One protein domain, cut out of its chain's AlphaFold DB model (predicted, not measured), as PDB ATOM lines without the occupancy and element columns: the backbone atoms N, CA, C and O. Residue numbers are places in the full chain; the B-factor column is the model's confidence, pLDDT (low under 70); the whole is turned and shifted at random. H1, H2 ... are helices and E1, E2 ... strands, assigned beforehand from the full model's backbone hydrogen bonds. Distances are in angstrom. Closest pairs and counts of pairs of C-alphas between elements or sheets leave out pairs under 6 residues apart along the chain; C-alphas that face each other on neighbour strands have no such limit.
ATOM      1  N   THR A 127     180.078 206.664 177.633       90.69
ATOM      2  CA  THR A 127     179.850 207.836 178.481       90.69
ATOM      3  C   THR A 127     178.590 208.526 178.011       90.69
ATOM      4  O   THR A 127     178.474 208.896 176.845       90.69
ATOM      5  N   GLU A 128     177.656 208.709 178.931       91.06
ATOM      6  CA  GLU A 128     176.361 209.308 178.655       91.06
ATOM      7  C   GLU A 128     176.029 210.383 179.682       91.06
ATOM      8  O   GLU A 128     176.550 210.396 180.799       91.06
ATOM      9  N   SER A 129     175.142 211.287 179.283       93.69
ATOM     10  CA  SER A 129     174.532 212.277 180.158       93.69
ATOM     11  C   SER A 129     173.023 212.195 179.988       93.69
ATOM     12  O   SER A 129     172.540 212.192 178.853       93.69
ATOM     13  N   PHE A 130     172.290 212.080 181.090       94.69
ATOM     14  CA  PHE A 130     170.832 212.051 181.066       94.69
ATOM     15  C   PHE A 130     170.221 212.680 182.311       94.69
ATOM     16  O   PHE A 130     170.821 212.709 183.392       94.69
ATOM     17  N   LYS A 131     168.978 213.147 182.166       94.81
ATOM     18  CA  LYS A 131     168.288 213.857 183.241       94.81
ATOM     19  C   LYS A 131     167.916 212.908 184.378       94.81
ATOM     20  O   LYS A 131     167.307 211.857 184.154       94.81
ATOM     21  N   VAL A 132     168.222 213.323 185.605       95.94
ATOM     22  CA  VAL A 132     167.787 212.680 186.852       95.94
ATOM     23  C   VAL A 132     167.252 213.760 187.775       95.94
ATOM     24  O   VAL A 132     167.933 214.746 188.060       95.94
ATOM     25  N   TRP A 133     166.017 213.604 188.237       92.50
ATOM     26  CA  TRP A 133     165.387 214.625 189.064       92.50
ATOM     27  C   TRP A 133     165.938 214.598 190.495       92.50
ATOM     28  O   TRP A 133     166.074 213.543 191.107       92.50
ATOM     29  N   GLY A 134     166.214 215.782 191.037       89.19
ATOM     30  CA  GLY A 134     166.738 216.004 192.381       89.19
ATOM     31  C   GLY A 134     166.814 217.504 192.686       89.19
ATOM     32  O   GLY A 134     166.816 218.333 191.768       89.19
ATOM     33  N   ASN A 135     166.834 217.843 193.978       81.69
ATOM     34  CA  ASN A 135     166.604 219.212 194.461       81.69
ATOM     35  C   ASN A 135     167.584 219.701 195.536       81.69
ATOM     36  O   ASN A 135     167.496 220.857 195.935       81.69
ATOM     37  N   CYS A 136     168.459 218.841 196.051       78.50
ATOM     38  CA  CYS A 136     169.408 219.208 197.099       78.50
ATOM     39  C   CYS A 136     170.686 218.380 196.959       78.50
ATOM     40  O   CYS A 136     170.673 217.279 196.398       78.50
ATOM     41  N   SER A 137     171.773 218.846 197.571       79.81
ATOM     42  CA  SER A 137     173.069 218.157 197.536       79.81
ATOM     43  C   SER A 137     173.046 216.767 198.199       79.81
ATOM     44  O   SER A 137     173.870 215.913 197.881       79.81
ATOM     45  N   MET A 138     172.066 216.470 199.065       79.69
ATOM     46  CA  MET A 138     171.838 215.095 199.543       79.69
ATOM     47  C   MET A 138     171.401 214.148 198.417       79.69
ATOM     48  O   MET A 138     171.754 212.968 198.432       79.69
ATOM     49  N   CYS A 139     170.665 214.650 197.422       85.31
ATOM     50  CA  CYS A 139     170.251 213.843 196.282       85.31
ATOM     51  C   CYS A 139     171.447 213.462 195.423       85.31
ATOM     52  O   CYS A 139     171.491 212.323 194.978       85.31
ATOM     53  N   LYS A 140     172.448 214.347 195.280       91.81
ATOM     54  CA  LYS A 140     173.715 214.022 194.608       91.81
ATOM     55  C   LYS A 140     174.317 212.738 195.176       91.81
ATOM     56  O   LYS A 140     174.506 211.771 194.445       91.81
ATOM     57  N   ASN A 141     174.503 212.686 196.496       90.56
ATOM     58  CA  ASN A 141     175.090 211.523 197.166       90.56
ATOM     59  C   ASN A 141     174.273 210.240 196.947       90.56
ATOM     60  O   ASN A 141     174.841 209.176 196.701       90.56
ATOM     61  N   ASN A 142     172.943 210.329 197.014       93.69
ATOM     62  CA  ASN A 142     172.073 209.166 196.842       93.69
ATOM     63  C   ASN A 142     172.001 208.692 195.384       93.69
ATOM     64  O   ASN A 142     172.058 207.488 195.138       93.69
ATOM     65  N   ILE A 143     171.907 209.617 194.426       96.38
ATOM     66  CA  ILE A 143     171.860 209.336 192.986       96.38
ATOM     67  C   ILE A 143     173.189 208.729 192.539       96.38
ATOM     68  O   ILE A 143     173.207 207.645 191.951       96.38
ATOM     69  N   GLU A 144     174.315 209.363 192.871       96.88
ATOM     70  CA  GLU A 144     175.645 208.836 192.550       96.88
ATOM     71  C   GLU A 144     175.905 207.510 193.268       96.88
ATOM     72  O   GLU A 144     176.443 206.579 192.670       96.88
ATOM     73  N   GLY A 145     175.474 207.383 194.525       95.06
ATOM     74  CA  GLY A 145     175.592 206.150 195.299       95.06
ATOM     75  C   GLY A 145     174.781 204.991 194.715       95.06
ATOM     76  O   GLY A 145     175.274 203.867 194.667       95.06
ATOM     77  N   ALA A 146     173.556 205.240 194.244       96.19
ATOM     78  CA  ALA A 146     172.740 204.239 193.555       96.19
ATOM     79  C   ALA A 146     173.356 203.838 192.208       96.19
ATOM     80  O   ALA A 146     173.428 202.653 191.888       96.19
ATOM     81  N   THR A 147     173.873 204.817 191.464       97.00
ATOM     82  CA  THR A 147     174.533 204.614 190.166       97.00
ATOM     83  C   THR A 147     175.793 203.756 190.316       97.00
ATOM     84  O   THR A 147     175.938 202.743 189.638       97.00
ATOM     85  N   LYS A 148     176.669 204.086 191.276       95.94
ATOM     86  CA  LYS A 148     177.930 203.365 191.541       95.94
ATOM     87  C   LYS A 148     177.727 201.929 192.051       95.94
ATOM     88  O   LYS A 148     178.653 201.128 191.984       95.94
ATOM     89  N   LYS A 149     176.530 201.570 192.537       96.25
ATOM     90  CA  LYS A 149     176.191 200.183 192.920       96.25
ATOM     91  C   LYS A 149     175.942 199.272 191.715       96.25
ATOM     92  O   LYS A 149     175.927 198.051 191.879       96.25
ATOM     93  N   VAL A 150     175.744 199.824 190.518       95.56
ATOM     94  CA  VAL A 150     175.560 199.033 189.300       95.56
ATOM     95  C   VAL A 150     176.915 198.511 188.826       95.56
ATOM     96  O   VAL A 150     177.815 199.275 188.482       95.56
ATOM     97  N   LYS A 151     177.067 197.184 188.791       93.69
ATOM     98  CA  LYS A 151     178.296 196.523 188.332       93.69
ATOM     99  C   LYS A 151     178.634 196.953 186.900       93.69
ATOM    100  O   LYS A 151     177.843 196.710 185.994       93.69
ATOM    101  N   GLY A 152     179.824 197.521 186.708       91.25
ATOM    102  CA  GLY A 152     180.297 198.031 185.415       91.25
ATOM    103  C   GLY A 152     180.243 199.556 185.290       91.25
ATOM    104  O   GLY A 152     180.822 200.098 184.356       91.25
ATOM    105  N   VAL A 153     179.621 200.270 186.234       94.12
ATOM    106  CA  VAL A 153     179.744 201.735 186.314       94.12
ATOM    107  C   VAL A 153     181.141 202.111 186.803       94.12
ATOM    108  O   VAL A 153     181.608 201.598 187.819       94.12
ATOM    109  N   THR A 154     181.794 203.027 186.092       92.38
ATOM    110  CA  THR A 154     183.148 203.512 186.396       92.38
ATOM    111  C   THR A 154     183.154 204.941 186.928       92.38
ATOM    112  O   THR A 154     184.025 205.294 187.719       92.38
ATOM    113  N   SER A 155     182.171 205.763 186.555       91.56
ATOM    114  CA  SER A 155     182.007 207.121 187.081       91.56
ATOM    115  C   SER A 155     180.530 207.498 187.169       91.56
ATOM    116  O   SER A 155     179.716 207.009 186.391       91.56
ATOM    117  N   ALA A 156     180.182 208.357 188.125       95.50
ATOM    118  CA  ALA A 156     178.857 208.949 188.249       95.50
ATOM    119  C   ALA A 156     179.010 210.326 188.894       95.50
ATOM    120  O   ALA A 156     179.538 210.407 190.007       95.50
ATOM    121  N   ASP A 157     178.572 211.363 188.190       95.38
ATOM    122  CA  ASP A 157     178.593 212.751 188.642       95.38
ATOM    123  C   ASP A 157     177.242 213.392 188.323       95.38
ATOM    124  O   ASP A 157     176.898 213.598 187.155       95.38
ATOM    125  N   TRP A 158     176.438 213.622 189.361       96.50
ATOM    126  CA  TRP A 158     175.149 214.292 189.219       96.50
ATOM    127  C   TRP A 158     175.290 215.764 189.571       96.50
ATOM    128  O   TRP A 158     175.766 216.112 190.655       96.50
ATOM    129  N   ASP A 159     174.852 216.622 188.665       90.50
ATOM    130  CA  ASP A 159     174.923 218.063 188.829       90.50
ATOM    131  C   ASP A 159     173.573 218.638 189.285       90.50
ATOM    132  O   ASP A 159     172.525 218.354 188.704       90.50
ATOM    133  N   GLU A 160     173.593 219.443 190.350       85.62
ATOM    134  CA  GLU A 160     172.381 219.946 191.014       85.62
ATOM    135  C   GLU A 160     171.658 221.024 190.195       85.62
ATOM    136  O   GLU A 160     170.421 221.084 190.186       85.62
ATOM    137  N   GLU A 161     172.433 221.839 189.477       84.62
ATOM    138  CA  GLU A 161     171.944 222.955 188.673       84.62
ATOM    139  C   GLU A 161     171.289 222.453 187.381       84.62
ATOM    140  O   GLU A 161     170.110 222.714 187.127       84.62
ATOM    141  N   SER A 162     172.016 221.654 186.600       89.69
ATOM    142  CA  SER A 162     171.534 221.101 185.332       89.69
ATOM    143  C   SER A 162     170.626 219.882 185.500       89.69
ATOM    144  O   SER A 162     169.886 219.536 184.573       89.69
ATOM    145  N   LYS A 163     170.649 219.228 186.672       92.19
ATOM    146  CA  LYS A 163     169.939 217.967 186.962       92.19
ATOM    147  C   LYS A 163     170.347 216.828 186.023       92.19
ATOM    148  O   LYS A 163     169.560 215.914 185.760       92.19
ATOM    149  N   GLN A 164     171.564 216.901 185.493       93.75
ATOM    150  CA  GLN A 164     172.142 215.905 184.600       93.75
ATOM    151  C   GLN A 164     173.036 214.962 185.398       93.75
ATOM    152  O   GLN A 164     173.872 215.399 186.188       93.75
ATOM    153  N   LEU A 165     172.877 213.661 185.169       97.12
ATOM    154  CA  LEU A 165     173.844 212.660 185.594       97.12
ATOM    155  C   LEU A 165     174.776 212.359 184.424       97.12
ATOM    156  O   LEU A 165     174.335 211.773 183.435       97.12
ATOM    157  N   LYS A 166     176.060 212.694 184.565       96.69
ATOM    158  CA  LYS A 166     177.118 212.202 183.681       96.69
ATOM    159  C   LYS A 166     177.645 210.880 184.235       96.69
ATOM    160  O   LYS A 166     178.121 210.821 185.369       96.69
ATOM    161  N   VAL A 167     177.554 209.817 183.443       96.50
ATOM    162  CA  VAL A 167     177.936 208.459 183.849       96.50
ATOM    163  C   VAL A 167     178.830 207.821 182.795       96.50
ATOM    164  O   VAL A 167     178.537 207.878 181.600       96.50
ATOM    165  N   SER A 168     179.915 207.192 183.241       92.06
ATOM    166  CA  SER A 168     180.750 206.323 182.408       92.06
ATOM    167  C   SER A 168     180.610 204.887 182.886       92.06
ATOM    168  O   SER A 168     180.569 204.625 184.093       92.06
ATOM    169  N   TYR A 169     180.509 203.951 181.946       93.75
ATOM    170  CA  TYR A 169     180.280 202.551 182.267       93.75
ATOM    171  C   TYR A 169     180.756 201.602 181.160       93.75
ATOM    172  O   TYR A 169     180.838 201.962 179.988       93.75
ATOM    173  N   VAL A 170     181.037 200.363 181.553       90.38
ATOM    174  CA  VAL A 170     181.385 199.228 180.688       90.38
ATOM    175  C   VAL A 170     180.426 198.069 180.955       90.38
ATOM    176  O   VAL A 170     179.764 198.018 181.998       90.38
ATOM    177  N   ALA A 171     180.353 197.107 180.032       88.75
ATOM    178  CA  ALA A 171     179.565 195.895 180.237       88.75
ATOM    179  C   ALA A 171     179.933 195.214 181.581       88.75
ATOM    180  O   ALA A 171     181.105 195.170 181.959       88.75
ATOM    181  N   PRO A 172     178.953 194.684 182.336       91.62
ATOM    182  CA  PRO A 172     177.563 194.451 181.942       91.62
ATOM    183  C   PRO A 172     176.621 195.651 182.150       91.62
ATOM    184  O   PRO A 172     175.423 195.521 181.895       91.62
ATOM    185  N   ALA A 173     177.117 196.798 182.626       93.19
ATOM    186  CA  ALA A 173     176.280 197.977 182.806       93.19
ATOM    187  C   ALA A 173     175.783 198.516 181.456       93.19
ATOM    188  O   ALA A 173     176.450 198.421 180.427       93.19
ATOM    189  N   ASN A 174     174.583 199.087 181.485       92.62
ATOM    190  CA  ASN A 174     173.969 199.800 180.373       92.62
ATOM    191  C   ASN A 174     173.040 200.892 180.912       92.62
ATOM    192  O   ASN A 174     172.619 200.826 182.074       92.62
ATOM    193  N   LYS A 175     172.696 201.872 180.065       92.88
ATOM    194  CA  LYS A 175     171.813 202.996 180.416       92.88
ATOM    195  C   LYS A 175     170.541 202.551 181.144       92.88
ATOM    196  O   LYS A 175     170.210 203.104 182.189       92.88
ATOM    197  N   VAL A 176     169.866 201.515 180.642       91.25
ATOM    198  CA  VAL A 176     168.600 201.013 181.205       91.25
ATOM    199  C   VAL A 176     168.797 200.453 182.615       91.25
ATOM    200  O   VAL A 176     168.032 200.775 183.522       91.25
ATOM    201  N   ALA A 177     169.828 199.634 182.834       93.25
ATOM    202  CA  ALA A 177     170.136 199.081 184.153       93.25
ATOM    203  C   ALA A 177     170.473 200.184 185.168       93.25
ATOM    204  O   ALA A 177     170.044 200.119 186.322       93.25
ATOM    205  N   ILE A 178     171.192 201.217 184.725       97.06
ATOM    206  CA  ILE A 178     171.537 202.378 185.547       97.06
ATOM    207  C   ILE A 178     170.280 203.174 185.915       97.06
ATOM    208  O   ILE A 178     170.039 203.435 187.094       97.06
ATOM    209  N   GLN A 179     169.440 203.501 184.932       94.75
ATOM    210  CA  GLN A 179     168.189 204.228 185.151       94.75
ATOM    211  C   GLN A 179     167.243 203.473 186.097       94.75
ATOM    212  O   GLN A 179     166.675 204.077 187.005       94.75
ATOM    213  N   LYS A 180     167.160 202.143 185.976       91.25
ATOM    214  CA  LYS A 180     166.398 201.286 186.899       91.25
ATOM    215  C   LYS A 180     166.945 201.286 188.320       91.25
ATOM    216  O   LYS A 180     166.159 201.314 189.264       91.25
ATOM    217  N   ALA A 181     168.264 201.274 188.501       95.75
ATOM    218  CA  ALA A 181     168.864 201.342 189.833       95.75
ATOM    219  C   ALA A 181     168.577 202.686 190.523       95.75
ATOM    220  O   ALA A 181     168.262 202.722 191.713       95.75
ATOM    221  N   ILE A 182     168.627 203.783 189.767       96.81
ATOM    222  CA  ILE A 182     168.293 205.130 190.249       96.81
ATOM    223  C   ILE A 182     166.794 205.229 190.586       96.81
ATOM    224  O   ILE A 182     166.433 205.722 191.658       96.81
ATOM    225  N   ALA A 183     165.927 204.669 189.736       92.88
ATOM    226  CA  ALA A 183     164.493 204.566 189.998       92.88
ATOM    227  C   ALA A 183     164.186 203.727 191.242       92.88
ATOM    228  O   ALA A 183     163.385 204.143 192.079       92.88
ATOM    229  N   ALA A 184     164.862 202.597 191.444       90.56
ATOM    230  CA  ALA A 184     164.724 201.797 192.660       90.56
ATOM    231  C   ALA A 184     165.165 202.559 193.924       90.56
ATOM    232  O   ALA A 184     164.634 202.315 195.006       90.56
ATOM    233  N   ALA A 185     166.090 203.515 193.791       93.75
ATOM    234  CA  ALA A 185     166.510 204.403 194.873       93.75
ATOM    235  C   ALA A 185     165.539 205.569 195.142       93.75
ATOM    236  O   ALA A 185     165.796 206.361 196.044       93.75
ATOM    237  N   GLY A 186     164.434 205.676 194.393       90.44
ATOM    238  CA  GLY A 186     163.398 206.693 194.597       90.44
ATOM    239  C   GLY A 186     163.456 207.875 193.631       90.44
ATOM    240  O   GLY A 186     162.671 208.809 193.784       90.44
ATOM    241  N   TYR A 187     164.349 207.866 192.638       94.44
ATOM    242  CA  TYR A 187     164.554 209.005 191.742       94.44
ATOM    243  C   TYR A 187     164.100 208.706 190.315       94.44
ATOM    244  O   TYR A 187     164.498 207.722 189.707       94.44
ATOM    245  N   ASP A 188     163.303 209.596 189.744       93.56
ATOM    246  CA  ASP A 188     163.008 209.603 188.325       93.56
ATOM    247  C   ASP A 188     164.254 209.899 187.498       93.56
ATOM    248  O   ASP A 188     165.054 210.783 187.816       93.56
ATOM    249  N   THR A 189     164.336 209.221 186.363       93.81
ATOM    250  CA  THR A 189     165.269 209.488 185.272       93.81
ATOM    251  C   THR A 189     164.486 209.761 183.993       93.81
ATOM    252  O   THR A 189     163.272 209.536 183.942       93.81
ATOM    253  N   GLU A 190     165.140 210.293 182.960       87.25
ATOM    254  CA  GLU A 190     164.466 210.586 181.684       87.25
ATOM    255  C   GLU A 190     163.802 209.356 181.043       87.25
ATOM    256  O   GLU A 190     162.825 209.520 180.320       87.25
ATOM    257  N   GLY A 191     164.315 208.146 181.312       80.94
ATOM    258  CA  GLY A 191     163.842 206.894 180.709       80.94
ATOM    259  C   GLY A 191     163.123 205.940 181.666       80.94
ATOM    260  O   GLY A 191     162.449 205.025 181.209       80.94
ATOM    261  N   GLU A 192     163.230 206.149 182.977       85.56
ATOM    262  CA  GLU A 192     162.634 205.274 183.990       85.56
ATOM    263  C   GLU A 192     162.093 206.105 185.152       85.56
ATOM    264  O   GLU A 192     162.788 206.963 185.707       85.56
ATOM    265  N   LYS A 193     160.849 205.832 185.537       85.06
ATOM    266  CA  LYS A 193     160.168 206.507 186.638       85.06
ATOM    267  C   LYS A 193     160.199 205.633 187.880       85.06
ATOM    268  O   LYS A 193     159.966 204.432 187.813       85.06
ATOM    269  N   THR A 194     160.437 206.240 189.038       84.75
ATOM    270  CA  THR A 194     160.342 205.511 190.302       84.75
ATOM    271  C   THR A 194     158.884 205.277 190.704       84.75
ATOM    272  O   THR A 194     157.970 206.021 190.307       84.75
ATOM    273  N   THR A 195     158.661 204.263 191.543       80.69
ATOM    274  CA  THR A 195     157.358 204.026 192.161       80.69
ATOM    275  C   THR A 195     157.018 205.158 193.123       80.69
ATOM    276  O   THR A 195     157.883 205.825 193.691       80.69
ATOM    277  N   ILE A 196     155.722 205.377 193.332       73.44
ATOM    278  CA  ILE A 196     155.243 206.364 194.304       73.44
ATOM    279  C   ILE A 196     155.776 206.045 195.705       73.44
ATOM    280  O   ILE A 196     156.119 206.960 196.447       73.44
ATOM    281  N   GLU A 197     155.875 204.767 196.065       75.50
ATOM    282  CA  GLU A 197     156.376 204.332 197.368       75.50
ATOM    283  C   GLU A 197     157.860 204.672 197.557       75.50
ATOM    284  O   GLU A 197     158.212 205.333 198.533       75.50
ATOM    285  N   ALA A 198     158.719 204.291 196.606       77.62
ATOM    286  CA  ALA A 198     160.150 204.583 196.670       77.62
ATOM    287  C   ALA A 198     160.420 206.097 196.651       77.62
ATOM    288  O   ALA A 198     161.221 206.587 197.444       77.62
ATOM    289  N   TYR A 199     159.673 206.845 195.835       83.44
ATOM    290  CA  TYR A 199     159.684 208.307 195.836       83.44
ATOM    291  C   TYR A 199     159.276 208.909 197.192       83.44
ATOM    292  O   TYR A 199     159.947 209.793 197.718       83.44
ATOM    293  N   SER A 200     158.184 208.417 197.787       78.88
ATOM    294  CA  SER A 200     157.653 208.940 199.058       78.88
ATOM    295  C   SER A 200     158.577 208.656 200.245       78.88
ATOM    296  O   SER A 200     158.497 209.343 201.261       78.88
ATOM    297  N   ASN A 201     159.448 207.652 200.119       83.25
ATOM    298  CA  ASN A 201     160.466 207.321 201.111       83.25
ATOM    299  C   ASN A 201     161.728 208.188 200.989       83.25
ATOM    300  O   ASN A 201     162.571 208.152 201.889       83.25
ATOM    301  N   LEU A 202     161.871 208.979 199.919       81.12
ATOM    302  CA  LEU A 202     162.931 209.975 199.851       81.12
ATOM    303  C   LEU A 202     162.752 211.022 200.945       81.12
ATOM    304  O   LEU A 202     161.638 211.423 201.286       81.12
ATOM    305  N   HIS A 203     163.881 211.518 201.448       85.25
ATOM    306  CA  HIS A 203     163.884 212.679 202.324       85.25
ATOM    307  C   HIS A 203     163.159 213.854 201.652       85.25
ATOM    308  O   HIS A 203     163.260 214.033 200.438       85.25
ATOM    309  N   SER A 204     162.483 214.691 202.443       79.62
ATOM    310  CA  SER A 204     161.654 215.793 201.935       79.62
ATOM    311  C   SER A 204     162.404 216.739 200.988       79.62
ATOM    312  O   SER A 204     161.814 217.216 200.029       79.62
ATOM    313  N   CYS A 205     163.712 216.964 201.185       82.50
ATOM    314  CA  CYS A 205     164.505 217.793 200.258       82.50
ATOM    315  C   CYS A 205     164.798 217.135 198.903       82.50
ATOM    316  O   CYS A 205     165.155 217.836 197.963       82.50
ATOM    317  N   CYS A 206     164.661 215.813 198.791       81.81
ATOM    318  CA  CYS A 206     164.841 215.079 197.539       81.81
ATOM    319  C   CYS A 206     163.545 214.804 196.791       81.81
ATOM    320  O   CYS A 206     163.588 214.261 195.689       81.81
TER     321      CYS A 206
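Overview. This is residues 127 to 206 of the 304 residues of an uncharacterized protein of Solitalea longa (UniProt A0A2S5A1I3). A small three-stranded sheet has the helix H1 over one face, running along its strands; a second helix, H2, packs on H1 at a steep angle and grazes the sheet with its first half. The short H3 lies away from the sheet, after a long link. The printed part has 80 residues, with named elements in the order E1 H1 E2 E3 H2 H3. The sheet's order is E1 - E3 - E2, all antiparallel, and the class is mixed, helices and strands. The whole is compact, radius of gyration of the C-alphas 11.3 A, spanning 34 by 24 by 18 A.

Arrangement. E1, residues 127 to 131, is the antiparallel neighbour of E3, residues 164 to 169, with N 128 and O 167 2.9 A apart. E3 forms a hairpin with E2, residues 153 to 158; N 157 and O 166 are 2.9 A apart. H1, residues 137 to 148, is on the sheet over E2 at a height of 7.1 A, the sheet and helix making two layers; the closest C-alphas, of Glu 144 and Ala 156, are 5.4 A apart. E1, H1 and E2 form a split strand-helix-strand unit, two strands running the same way with E3 between them, its crossover right-handed. H2, residues 175 to 184, touches H1 with H1 residues 143 to 147 alone, at a steep tilt of 52 degrees, opposite ways; the closest C-alphas, of Ala 146 and Ile 182, are 5.6 A apart. H3, residues 196 to 200, is close to but not clearly touching H2, C-alphas 184 and 198 being closest at 6.7 A. Every O i to N i+4 pair is within hydrogen-bond range in H2 and H3, and 7 of 8 in H1.

Along the chain. E1 starts at C-alpha 127 (179.850, 207.836, 178.481) and is 13.9 A long; H1 is 16.7 A, E2 13.7 A, E3 15.8 A and H2 14.2 A. H3, 5.9 A, ends at C-alpha 200 (157.653, 208.940, 199.058).

Size, cuts and confidence. The C-alphas farthest apart, of Ala 171 and Ser 204, are 34.5 A apart. The printed part has no cut, and H2 to H3 is the long link. No printed residue is under pLDDT 70.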